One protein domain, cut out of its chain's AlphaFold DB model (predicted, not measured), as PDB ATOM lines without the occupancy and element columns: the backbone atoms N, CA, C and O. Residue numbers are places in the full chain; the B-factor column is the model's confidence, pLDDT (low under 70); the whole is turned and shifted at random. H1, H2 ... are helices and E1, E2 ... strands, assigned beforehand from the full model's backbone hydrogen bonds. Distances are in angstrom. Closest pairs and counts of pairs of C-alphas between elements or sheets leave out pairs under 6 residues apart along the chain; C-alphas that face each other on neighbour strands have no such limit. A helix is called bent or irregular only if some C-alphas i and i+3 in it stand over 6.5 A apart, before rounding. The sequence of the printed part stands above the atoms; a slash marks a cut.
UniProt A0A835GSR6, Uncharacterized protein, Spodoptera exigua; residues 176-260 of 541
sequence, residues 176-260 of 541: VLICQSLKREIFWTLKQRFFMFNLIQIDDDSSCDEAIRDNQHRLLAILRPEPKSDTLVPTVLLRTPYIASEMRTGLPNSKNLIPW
ATOM      1  N   VAL A 176     199.106 247.133 200.853       91.00
ATOM      2  CA  VAL A 176     198.976 247.146 202.310       91.00
ATOM      3  C   VAL A 176     199.614 245.871 202.853       91.00
ATOM      4  O   VAL A 176     199.173 244.766 202.525       91.00
ATOM      5  N   LEU A 177     200.654 246.032 203.674       92.19
ATOM      6  CA  LEU A 177     201.297 244.919 204.373       92.19
ATOM      7  C   LEU A 177     200.616 244.674 205.717       92.19
ATOM      8  O   LEU A 177     200.407 245.609 206.487       92.19
ATOM      9  N   ILE A 178     200.307 243.413 206.009       92.94
ATOM     10  CA  ILE A 178     199.822 242.949 207.309       92.94
ATOM     11  C   ILE A 178     200.914 242.074 207.919       92.94
ATOM     12  O   ILE A 178     201.070 240.914 207.545       92.94
ATOM     13  N   CYS A 179     201.655 242.632 208.870       89.69
ATOM     14  CA  CYS A 179     202.679 241.935 209.645       89.69
ATOM     15  C   CYS A 179     202.051 241.239 210.852       89.69
ATOM     16  O   CYS A 179     202.329 241.567 211.997       89.69
ATOM     17  N   GLN A 180     201.079 240.376 210.585       87.06
ATOM     18  CA  GLN A 180     200.395 239.578 211.589       87.06
ATOM     19  C   GLN A 180     199.689 238.433 210.874       87.06
ATOM     20  O   GLN A 180     198.891 238.659 209.959       87.06
ATOM     21  N   SER A 181     199.929 237.207 211.334       83.50
ATOM     22  CA  SER A 181     199.277 236.040 210.748       83.50
ATOM     23  C   SER A 181     197.764 236.030 211.014       83.50
ATOM     24  O   SER A 181     197.292 236.307 212.122       83.50
ATOM     25  N   LEU A 182     197.009 235.672 209.979       83.12
ATOM     26  CA  LEU A 182     195.575 235.416 209.958       83.12
ATOM     27  C   LEU A 182     195.289 234.034 209.376       83.12
ATOM     28  O   LEU A 182     195.997 233.533 208.500       83.12
ATOM     29  N   LYS A 183     194.160 233.450 209.792       85.44
ATOM     30  CA  LYS A 183     193.623 232.248 209.145       85.44
ATOM     31  C   LYS A 183     193.362 232.528 207.666       85.44
ATOM     32  O   LYS A 183     192.740 233.534 207.321       85.44
ATOM     33  N   ARG A 184     193.758 231.586 206.806       86.06
ATOM     34  CA  ARG A 184     193.678 231.696 205.341       86.06
ATOM     35  C   ARG A 184     192.300 232.146 204.839       86.06
ATOM     36  O   ARG A 184     192.221 233.037 204.002       86.06
ATOM     37  N   GLU A 185     191.223 231.569 205.364       86.44
ATOM     38  CA  GLU A 185     189.840 231.909 204.987       86.44
ATOM     39  C   GLU A 185     189.484 233.371 205.297       86.44
ATOM     40  O   GLU A 185     188.843 234.061 204.500       86.44
ATOM     41  N   ILE A 186     189.952 233.869 206.441       85.44
ATOM     42  CA  ILE A 186     189.698 235.235 206.905       85.44
ATOM     43  C   ILE A 186     190.495 236.224 206.068       85.44
ATOM     44  O   ILE A 186     189.947 237.233 205.623       85.44
ATOM     45  N   PHE A 187     191.760 235.907 205.795       89.81
ATOM     46  CA  PHE A 187     192.587 236.714 204.910       89.81
ATOM     47  C   PHE A 187     191.992 236.804 203.501       89.81
ATOM     48  O   PHE A 187     191.882 237.902 202.959       89.81
ATOM     49  N   TRP A 188     191.525 235.691 202.925       87.75
ATOM     50  CA  TRP A 188     190.855 235.710 201.621       87.75
ATOM     51  C   TRP A 188     189.584 236.551 201.623       87.75
ATOM     52  O   TRP A 188     189.377 237.334 200.697       87.75
ATOM     53  N   THR A 189     188.776 236.451 202.677       88.88
ATOM     54  CA  THR A 189     187.568 237.271 202.834       88.88
ATOM     55  C   THR A 189     187.915 238.762 202.886       88.88
ATOM     56  O   THR A 189     187.279 239.576 202.214       88.88
ATOM     57  N   LEU A 190     188.955 239.137 203.640       88.81
ATOM     58  CA  LEU A 190     189.464 240.511 203.675       88.81
ATOM     59  C   LEU A 190     189.962 240.952 202.294       88.81
ATOM     60  O   LEU A 190     189.578 242.019 201.822       88.81
ATOM     61  N   LYS A 191     190.756 240.120 201.616       89.38
ATOM     62  CA  LYS A 191     191.312 240.416 200.292       89.38
ATOM     63  C   LYS A 191     190.226 240.634 199.235       89.38
ATOM     64  O   LYS A 191     190.309 241.591 198.474       89.38
ATOM     65  N   GLN A 192     189.187 239.799 199.223       87.12
ATOM     66  CA  GLN A 192     188.040 239.949 198.322       87.12
ATOM     67  C   GLN A 192     187.234 241.216 198.627       87.12
ATOM     68  O   GLN A 192     186.862 241.954 197.717       87.12
ATOM     69  N   ARG A 193     186.991 241.505 199.911       88.00
ATOM     70  CA  ARG A 193     186.233 242.693 200.328       88.00
ATOM     71  C   ARG A 193     186.977 243.999 200.037       88.00
ATOM     72  O   ARG A 193     186.340 245.007 199.730       88.00
ATOM     73  N   PHE A 194     188.304 243.990 200.133       87.12
ATOM     74  CA  PHE A 194     189.155 245.165 199.964       87.12
ATOM     75  C   PHE A 194     190.038 245.088 198.708       87.12
ATOM     76  O   PHE A 194     191.201 245.468 198.744       87.12
ATOM     77  N   PHE A 195     189.464 244.667 197.575       83.75
ATOM     78  CA  PHE A 195     190.180 244.476 196.303       83.75
ATOM     79  C   PHE A 195     190.778 245.751 195.676       83.75
ATOM     80  O   PHE A 195     191.469 245.660 194.672       83.75
ATOM     81  N   MET A 196     190.502 246.942 196.222       80.44
ATOM     82  CA  MET A 196     190.984 248.226 195.684       80.44
ATOM     83  C   MET A 196     192.488 248.469 195.907       80.44
ATOM     84  O   MET A 196     193.052 249.391 195.330       80.44
ATOM     85  N   PHE A 197     193.128 247.653 196.743       83.69
ATOM     86  CA  PHE A 197     194.572 247.603 196.932       83.69
ATOM     87  C   PHE A 197     195.002 246.145 197.117       83.69
ATOM     88  O   PHE A 197     194.226 245.281 197.528       83.69
ATOM     89  N   ASN A 198     196.261 245.865 196.822       86.62
ATOM     90  CA  ASN A 198     196.888 244.588 197.077       86.62
ATOM     91  C   ASN A 198     197.131 244.404 198.580       86.62
ATOM     92  O   ASN A 198     197.815 245.199 199.222       86.62
ATOM     93  N   LEU A 199     196.584 243.327 199.136       90.19
ATOM     94  CA  LEU A 199     196.835 242.898 200.507       90.19
ATOM     95  C   LEU A 199     197.865 241.771 200.510       90.19
ATOM     96  O   LEU A 199     197.672 240.747 199.846       90.19
ATOM     97  N   ILE A 200     198.930 241.959 201.288       90.56
ATOM     98  CA  ILE A 200     199.977 240.964 201.521       90.56
ATOM     99  C   ILE A 200     200.053 240.711 203.028       90.56
ATOM    100  O   ILE A 200     200.220 241.646 203.808       90.56
ATOM    101  N   GLN A 201     199.918 239.450 203.428       90.25
ATOM    102  CA  GLN A 201     200.107 239.003 204.806       90.25
ATOM    103  C   GLN A 201     201.495 238.386 204.944       90.25
ATOM    104  O   GLN A 201     201.897 237.592 204.095       90.25
ATOM    105  N   ILE A 202     202.182 238.736 206.026       87.06
ATOM    106  CA  ILE A 202     203.441 238.129 206.441       87.06
ATOM    107  C   ILE A 202     203.194 237.427 207.776       87.06
ATOM    108  O   ILE A 202     202.632 238.019 208.700       87.06
ATOM    109  N   ASP A 203     203.569 236.153 207.853       73.62
ATOM    110  CA  ASP A 203     203.297 235.309 209.020       73.62
ATOM    111  C   ASP A 203     204.320 235.484 210.154       73.62
ATOM    112  O   ASP A 203     204.017 235.127 211.291       73.62
ATOM    113  N   ASP A 204     205.491 236.059 209.861       70.38
ATOM    114  CA  ASP A 204     206.580 236.302 210.812       70.38
ATOM    115  C   ASP A 204     206.988 237.788 210.839       70.38
ATOM    116  O   ASP A 204     207.250 238.405 209.803       70.38
ATOM    117  N   ASP A 205     207.084 238.357 212.040       64.81
ATOM    118  CA  ASP A 205     207.550 239.725 212.276       64.81
ATOM    119  C   ASP A 205     209.013 239.933 211.844       64.81
ATOM    120  O   ASP A 205     209.396 241.058 211.519       64.81
ATOM    121  N   SER A 206     209.836 238.876 211.805       68.69
ATOM    122  CA  SER A 206     211.214 238.969 211.297       68.69
ATOM    123  C   SER A 206     211.247 239.196 209.778       68.69
ATOM    124  O   SER A 206     211.959 240.075 209.291       68.69
ATOM    125  N   SER A 207     210.376 238.500 209.043       80.94
ATOM    126  CA  SER A 207     210.194 238.657 207.596       80.94
ATOM    127  C   SER A 207     209.385 239.906 207.227       80.94
ATOM    128  O   SER A 207     209.384 240.318 206.068       80.94
ATOM    129  N   CYS A 208     208.688 240.530 208.185       85.31
ATOM    130  CA  CYS A 208     207.934 241.764 207.952       85.31
ATOM    131  C   CYS A 208     208.851 242.914 207.522       85.31
ATOM    132  O   CYS A 208     208.521 243.629 206.579       85.31
ATOM    133  N   ASP A 209     210.000 243.094 208.175       83.94
ATOM    134  CA  ASP A 209     210.913 244.196 207.849       83.94
ATOM    135  C   ASP A 209     211.556 243.997 206.460       83.94
ATOM    136  O   ASP A 209     211.713 244.957 205.701       83.94
ATOM    137  N   GLU A 210     211.846 242.748 206.084       82.75
ATOM    138  CA  GLU A 210     212.286 242.391 204.730       82.75
ATOM    139  C   GLU A 210     211.190 242.673 203.705       82.75
ATOM    140  O   GLU A 210     211.428 243.384 202.734       82.75
ATOM    141  N   ALA A 211     209.955 242.242 203.967       84.88
ATOM    142  CA  ALA A 211     208.827 242.540 203.096       84.88
ATOM    143  C   ALA A 211     208.584 244.052 202.973       84.88
ATOM    144  O   ALA A 211     208.273 244.534 201.884       84.88
ATOM    145  N   ILE A 212     208.744 244.829 204.050       84.06
ATOM    146  CA  ILE A 212     208.651 246.293 204.005       84.06
ATOM    147  C   ILE A 212     209.713 246.863 203.062       84.06
ATOM    148  O   ILE A 212     209.386 247.713 202.230       84.06
ATOM    149  N   ARG A 213     210.960 246.386 203.155       79.25
ATOM    150  CA  ARG A 213     212.041 246.770 202.242       79.25
ATOM    151  C   ARG A 213     211.684 246.368 200.809       79.25
ATOM    152  O   ARG A 213     211.553 247.234 199.954       79.25
ATOM    153  N   ASP A 214     211.374 245.116 200.534       78.12
ATOM    154  CA  ASP A 214     211.137 244.646 199.162       78.12
ATOM    155  C   ASP A 214     209.932 245.343 198.500       78.12
ATOM    156  O   ASP A 214     209.892 245.561 197.289       78.12
ATOM    157  N   ASN A 215     208.953 245.777 199.301       77.44
ATOM    158  CA  ASN A 215     207.736 246.425 198.819       77.44
ATOM    159  C   ASN A 215     207.745 247.952 198.928       77.44
ATOM    160  O   ASN A 215     206.766 248.567 198.509       77.44
ATOM    161  N   GLN A 216     208.791 248.580 199.474       74.62
ATOM    162  CA  GLN A 216     208.772 249.992 199.896       74.62
ATOM    163  C   GLN A 216     208.276 250.956 198.801       74.62
ATOM    164  O   GLN A 216     207.552 251.898 199.105       74.62
ATOM    165  N   HIS A 217     208.590 250.676 197.531       68.25
ATOM    166  CA  HIS A 217     208.189 251.460 196.353       68.25
ATOM    167  C   HIS A 217     206.671 251.449 196.064       68.25
ATOM    168  O   HIS A 217     206.170 252.330 195.370       68.25
ATOM    169  N   ARG A 218     205.926 250.477 196.608       75.19
ATOM    170  CA  ARG A 218     204.474 250.299 196.421       75.19
ATOM    171  C   ARG A 218     203.661 250.326 197.721       75.19
ATOM    172  O   ARG A 218     202.445 250.114 197.695       75.19
ATOM    173  N   LEU A 219     204.306 250.576 198.866       80.94
ATOM    174  CA  LEU A 219     203.646 250.558 200.175       80.94
ATOM    175  C   LEU A 219     202.725 251.751 200.392       80.94
ATOM    176  O   LEU A 219     203.156 252.883 200.604       80.94
ATOM    177  N   LEU A 220     201.435 251.456 200.437       84.06
ATOM    178  CA  LEU A 220     200.397 252.391 200.830       84.06
ATOM    179  C   LEU A 220     200.333 252.550 202.355       84.06
ATOM    180  O   LEU A 220     200.248 253.672 202.852       84.06
ATOM    181  N   ALA A 221     200.337 251.438 203.088       89.06
ATOM    182  CA  ALA A 221     200.238 251.414 204.544       89.06
ATOM    183  C   ALA A 221     200.754 250.084 205.116       89.06
ATOM    184  O   ALA A 221     200.824 249.075 204.412       89.06
ATOM    185  N   ILE A 222     201.072 250.083 206.409       90.62
ATOM    186  CA  ILE A 222     201.525 248.903 207.154       90.62
ATOM    187  C   ILE A 222     200.585 248.686 208.340       90.62
ATOM    188  O   ILE A 222     200.251 249.630 209.051       90.62
ATOM    189  N   LEU A 223     200.165 247.447 208.578       91.62
ATOM    190  CA  LEU A 223     199.543 247.015 209.826       91.62
ATOM    191  C   LEU A 223     200.545 246.128 210.553       91.62
ATOM    192  O   LEU A 223     201.008 245.143 209.983       91.62
ATOM    193  N   ARG A 224     200.872 246.456 211.800       88.38
ATOM    194  CA  ARG A 224     201.826 245.682 212.609       88.38
ATOM    195  C   ARG A 224     201.424 245.678 214.085       88.38
ATOM    196  O   ARG A 224     200.762 246.624 214.513       88.38
ATOM    197  N   PRO A 225     201.781 244.660 214.880       81.81
ATOM    198  CA  PRO A 225     201.420 244.600 216.294       81.81
ATOM    199  C   PRO A 225     202.109 245.700 217.111       81.81
ATOM    200  O   PRO A 225     201.429 246.434 217.827       81.81
ATOM    201  N   GLU A 226     203.422 245.867 216.942       80.31
ATOM    202  CA  GLU A 226     204.259 246.746 217.766       80.31
ATOM    203  C   GLU A 226     205.002 247.817 216.951       80.31
ATOM    204  O   GLU A 226     205.256 247.617 215.760       80.31
ATOM    205  N   PRO A 227     205.369 248.963 217.558       79.44
ATOM    206  CA  PRO A 227     206.181 249.976 216.891       79.44
ATOM    207  C   PRO A 227     207.603 249.461 216.624       79.44
ATOM    208  O   PRO A 227     208.334 249.134 217.555       79.44
ATOM    209  N   LYS A 228     208.020 249.442 215.354       77.12
ATOM    210  CA  LYS A 228     209.396 249.125 214.943       77.12
ATOM    211  C   LYS A 228     209.746 249.908 213.674       77.12
ATOM    212  O   LYS A 228     208.930 249.941 212.754       77.12
ATOM    213  N   SER A 229     210.966 250.449 213.645       65.81
ATOM    214  CA  SER A 229     211.668 251.055 212.498       65.81
ATOM    215  C   SER A 229     211.049 252.290 211.813       65.81
ATOM    216  O   SER A 229     209.835 252.440 211.682       65.81
ATOM    217  N   ASP A 230     211.953 253.148 211.333       60.75
ATOM    218  CA  ASP A 230     211.764 254.449 210.691       60.75
ATOM    219  C   ASP A 230     211.162 254.328 209.286       60.75
ATOM    220  O   ASP A 230     211.839 254.460 208.266       60.75
ATOM    221  N   THR A 231     209.855 254.081 209.205       65.56
ATOM    222  CA  THR A 231     209.143 254.196 207.930       65.56
ATOM    223  C   THR A 231     208.326 255.484 207.900       65.56
ATOM    224  O   THR A 231     207.531 255.781 208.790       65.56
ATOM    225  N   LEU A 232     208.465 256.255 206.818       73.56
ATOM    226  CA  LEU A 232     207.587 257.398 206.536       73.56
ATOM    227  C   LEU A 232     206.205 256.955 206.013       73.56
ATOM    228  O   LEU A 232     205.399 257.791 205.592       73.56
ATOM    229  N   VAL A 233     205.931 255.651 206.010       80.56
ATOM    230  CA  VAL A 233     204.686 255.039 205.545       80.56
ATOM    231  C   VAL A 233     203.663 255.047 206.689       80.56
ATOM    232  O   VAL A 233     204.028 254.796 207.841       80.56
ATOM    233  N   PRO A 234     202.374 255.332 206.422       85.94
ATOM    234  CA  PRO A 234     201.330 255.249 207.431       85.94
ATOM    235  C   PRO A 234     201.289 253.853 208.038       85.94
ATOM    236  O   PRO A 234     201.090 252.864 207.332       85.94
ATOM    237  N   THR A 235     201.466 253.786 209.352       87.94
ATOM    238  CA  THR A 235     201.537 252.516 210.072       87.94
ATOM    239  C   THR A 235     200.442 252.459 211.129       87.94
ATOM    240  O   THR A 235     200.355 253.315 212.013       87.94
ATOM    241  N   VAL A 236     199.588 251.446 211.041       89.38
ATOM    242  CA  VAL A 236     198.538 251.147 212.013       89.38
ATOM    243  C   VAL A 236     199.063 250.095 212.980       89.38
ATOM    244  O   VAL A 236     199.354 248.965 212.594       89.38
ATOM    245  N   LEU A 237     199.181 250.479 214.248       88.00
ATOM    246  CA  LEU A 237     199.655 249.598 215.306       88.00
ATOM    247  C   LEU A 237     198.465 248.872 215.948       88.00
ATOM    248  O   LEU A 237     197.573 249.519 216.509       88.00
ATOM    249  N   LEU A 238     198.438 247.546 215.824       83.56
ATOM    250  CA  LEU A 238     197.275 246.698 216.103       83.56
ATOM    251  C   LEU A 238     197.104 246.360 217.587       83.56
ATOM    252  O   LEU A 238     195.976 246.248 218.057       83.56
ATOM    253  N   ARG A 239     198.198 246.209 218.336       74.69
ATOM    254  CA  ARG A 239     198.185 245.646 219.693       74.69
ATOM    255  C   ARG A 239     198.625 246.674 220.716       74.69
ATOM    256  O   ARG A 239     199.660 247.266 220.478       74.69
ATOM    257  N   THR A 240     197.870 246.872 221.811       69.12
ATOM    258  CA  THR A 240     197.917 248.016 222.768       69.12
ATOM    259  C   THR A 240     199.230 248.815 222.820       69.12
ATOM    260  O   THR A 240     199.953 248.792 223.819       69.12
ATOM    261  N   PRO A 241     199.547 249.594 221.774       69.38
ATOM    262  CA  PRO A 241     200.936 249.931 221.537       69.38
ATOM    263  C   PRO A 241     201.266 251.187 222.321       69.38
ATOM    264  O   PRO A 241     200.463 252.124 222.397       69.38
ATOM    265  N   TYR A 242     202.463 251.248 222.889       76.69
ATOM    266  CA  TYR A 242     202.991 252.477 223.463       76.69
ATOM    267  C   TYR A 242     204.100 253.016 222.570       76.69
ATOM    268  O   TYR A 242     205.173 252.425 222.465       76.69
ATOM    269  N   ILE A 243     203.839 254.153 221.925       80.19
ATOM    270  CA  ILE A 243     204.869 254.880 221.184       80.19
ATOM    271  C   ILE A 243     205.611 255.763 222.190       80.19
ATOM    272  O   ILE A 243     205.139 256.856 222.530       80.19
ATOM    273  N   ALA A 244     206.749 255.253 222.666       78.81
ATOM    274  CA  ALA A 244     207.655 255.972 223.555       78.81
ATOM    275  C   ALA A 244     208.128 257.282 222.935       78.81
ATOM    276  O   ALA A 244     208.200 257.411 221.710       78.81
ATOM    277  N   SER A 245     208.434 258.257 223.785       80.62
ATOM    278  CA  SER A 245     208.781 259.612 223.358       80.62
ATOM    279  C   SER A 245     210.001 259.624 222.430       80.62
ATOM    280  O   SER A 245     209.993 260.343 221.433       80.62
ATOM    281  N   GLU A 246     210.975 258.746 222.682       77.62
ATOM    282  CA  GLU A 246     212.160 258.518 221.840       77.62
ATOM    283  C   GLU A 246     211.834 257.992 220.429       77.62
ATOM    284  O   GLU A 246     212.520 258.329 219.471       77.62
ATOM    285  N   MET A 247     210.754 257.216 220.274       74.44
ATOM    286  CA  MET A 247     210.356 256.614 218.994       74.44
ATOM    287  C   MET A 247     209.425 257.516 218.174       74.44
ATOM    288  O   MET A 247     209.157 257.234 217.007       74.44
ATOM    289  N   ARG A 248     208.891 258.599 218.757       74.50
ATOM    290  CA  ARG A 248     207.912 259.465 218.074       74.50
ATOM    291  C   ARG A 248     208.490 260.171 216.852       74.50
ATOM    292  O   ARG A 248     207.753 260.402 215.899       74.50
ATOM    293  N   THR A 249     209.770 260.529 216.894       71.69
ATOM    294  CA  THR A 249     210.472 261.195 215.787       71.69
ATOM    295  C   THR A 249     210.690 260.251 214.607       71.69
ATOM    296  O   THR A 249     210.501 260.669 213.468       71.69
ATOM    297  N   GLY A 250     211.008 258.982 214.883       66.25
ATOM    298  CA  GLY A 250     211.174 257.921 213.884       66.25
ATOM    299  C   GLY A 250     209.863 257.377 213.307       66.25
ATOM    300  O   GLY A 250     209.805 256.906 212.174       66.25
ATOM    301  N   LEU A 251     208.761 257.514 214.052       75.62
ATOM    302  CA  LEU A 251     207.434 257.003 213.691       75.62
ATOM    303  C   LEU A 251     206.382 258.120 213.507       75.62
ATOM    304  O   LEU A 251     205.304 258.058 214.114       75.62
ATOM    305  N   PRO A 252     206.625 259.142 212.661       71.19
ATOM    306  CA  PRO A 252     205.763 260.325 212.582       71.19
ATOM    307  C   PRO A 252     204.357 260.012 212.043       71.19
ATOM    308  O   PRO A 252     203.384 260.679 212.402       71.19
ATOM    309  N   ASN A 253     204.238 258.970 211.212       77.19
ATOM    310  CA  ASN A 253     202.989 258.551 210.566       77.19
ATOM    311  C   ASN A 253     202.379 257.286 211.191       77.19
ATOM    312  O   ASN A 253     201.459 256.696 210.622       77.19
ATOM    313  N   SER A 254     202.857 256.879 212.369       84.06
ATOM    314  CA  SER A 254     202.334 255.713 213.080       84.06
ATOM    315  C   SER A 254     201.210 256.100 214.031       84.06
ATOM    316  O   SER A 254     201.277 257.107 214.744       84.06
ATOM    317  N   LYS A 255     200.148 255.292 214.064       83.81
ATOM    318  CA  LYS A 255     199.005 255.487 214.958       83.81
ATOM    319  C   LYS A 255     198.579 254.168 215.584       83.81
ATOM    320  O   LYS A 255     198.374 253.174 214.898       83.81
ATOM    321  N   ASN A 256     198.360 254.209 216.893       83.81
ATOM    322  CA  ASN A 256     197.695 253.136 217.618       83.81
ATOM    323  C   ASN A 256     196.247 253.012 217.157       83.81
ATOM    324  O   ASN A 256     195.531 254.019 217.137       83.81
ATOM    325  N   LEU A 257     195.819 251.785 216.866       83.81
ATOM    326  CA  LEU A 257     194.419 251.461 216.621       83.81
ATOM    327  C   LEU A 257     193.569 251.680 217.872       83.81
ATOM    328  O   LEU A 257     192.498 252.272 217.793       83.81
ATOM    329  N   ILE A 258     194.082 251.259 219.029       83.25
ATOM    330  CA  ILE A 258     193.363 251.295 220.301       83.25
ATOM    331  C   ILE A 258     194.205 252.041 221.347       83.25
ATOM    332  O   ILE A 258     195.412 251.794 221.459       83.25
ATOM    333  N   PRO A 259     193.615 252.949 222.145       82.31
ATOM    334  CA  PRO A 259     194.340 253.632 223.209       82.31
ATOM    335  C   PRO A 259     194.655 252.681 224.376       82.31
ATOM    336  O   PRO A 259     193.759 252.241 225.099       82.31
ATOM    337  N   TRP A 260     195.948 252.445 224.627       87.19
ATOM    338  CA  TRP A 260     196.448 251.592 225.720       87.19
ATOM    339  C   TRP A 260     195.881 251.968 227.101       87.19
ATOM    340  O   TRP A 260     195.671 251.103 227.951       87.19
TER     341      TRP A 260
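This is residues 176 to 260 of the 541 residues of an uncharacterized protein of Spodoptera exigua (UniProt A0A835GSR6). Look first for one twisted sheet of five parallel strands, with helix H2 lying over one face of it, along the strands, and helix H1 at the E2 edge, where it only grazes the sheet. Beyond E4, the long loop of residues 238 to 253 reaches toward the opposite end from H1. The 85 printed residues hold two named helices and five named strands, along the chain E1 H1 E2 H2 E3 E4 E5; the sheet's order is E2 E1 E3 E4 E5, and the class is mixed, helices and strands. The whole is compact, with a radius of gyration of the C-alphas of 12.8 A, and spans 38 by 29 by 24 A.

Start in the sheet with E1, residues 176 to 179, and E3, residues 219 to 224: they are parallel at 23 degrees, and N 179 and O 223 are 2.8 A apart, within hydrogen-bond range. On the other side of E1 is the edge strand E2, residues 198 to 202, parallel to E1 at 12 degrees, with N 178 and O 200 at 2.8 A. Next to E3 find E4, residues 235 to 237, parallel at 14 degrees, with N 236 and O 222 at 2.8 A. The other edge strand, E5, residues 254 to 256, is parallel to E4 at 24 degrees, with N 255 and O 235 at 2.9 A. From edge to edge the strands' lines turn by 72 degrees. H2, residues 205 to 218, is on the sheet at a height of 8.4 A, over E1 and E3, and runs along the strands, at 5 degrees to E1 on the local plane; with the sheet it makes two layers, a helix on one face. The closest C-alphas of H2 and E1 are those of Cys 208 and Cys 179, 5.5 A apart. H1, residues 184 to 193, only grazes the sheet; its closest C-alpha pair with E2 is Lys 191 and Leu 199, 6.1 A. H1 and H2 are apart. E1, H1 and E2 form a strand-helix-strand unit, two parallel neighbour strands with a helix between them along the chain; E2, H2 and E3 form a split one, with E1 between its strands in the sheet. Both crossovers are right-handed. In H1 every O i to N i+4 pair is within hydrogen-bond range; in H2, 6 of 10 are.

Find C-alpha 176 at (198.976, 247.146, 202.310), where E1 begins its 9.7 A. H1 measures 14.2 A, E2 13.1 A and E3 13.5 A. H2 runs 19.3 A from C-alpha 205 at (207.550, 239.725, 212.276); it is irregular, with C-alphas 214 and 217 7.9 A apart. E4 measures 6.3 A, and E5 ends after 7.0 A at C-alpha 256, (197.695, 253.136, 217.618).

The two C-alphas farthest apart are those of Glu 185 and Glu 246, at 38.6 A. The printed part has no cut. The link from E4 to E5, 16 residues, is long. Mean pLDDT of the printed part is 81.5; look for values under 70 at residues 205 to 206, 217, 229 to 231, 240 to 241 and 250.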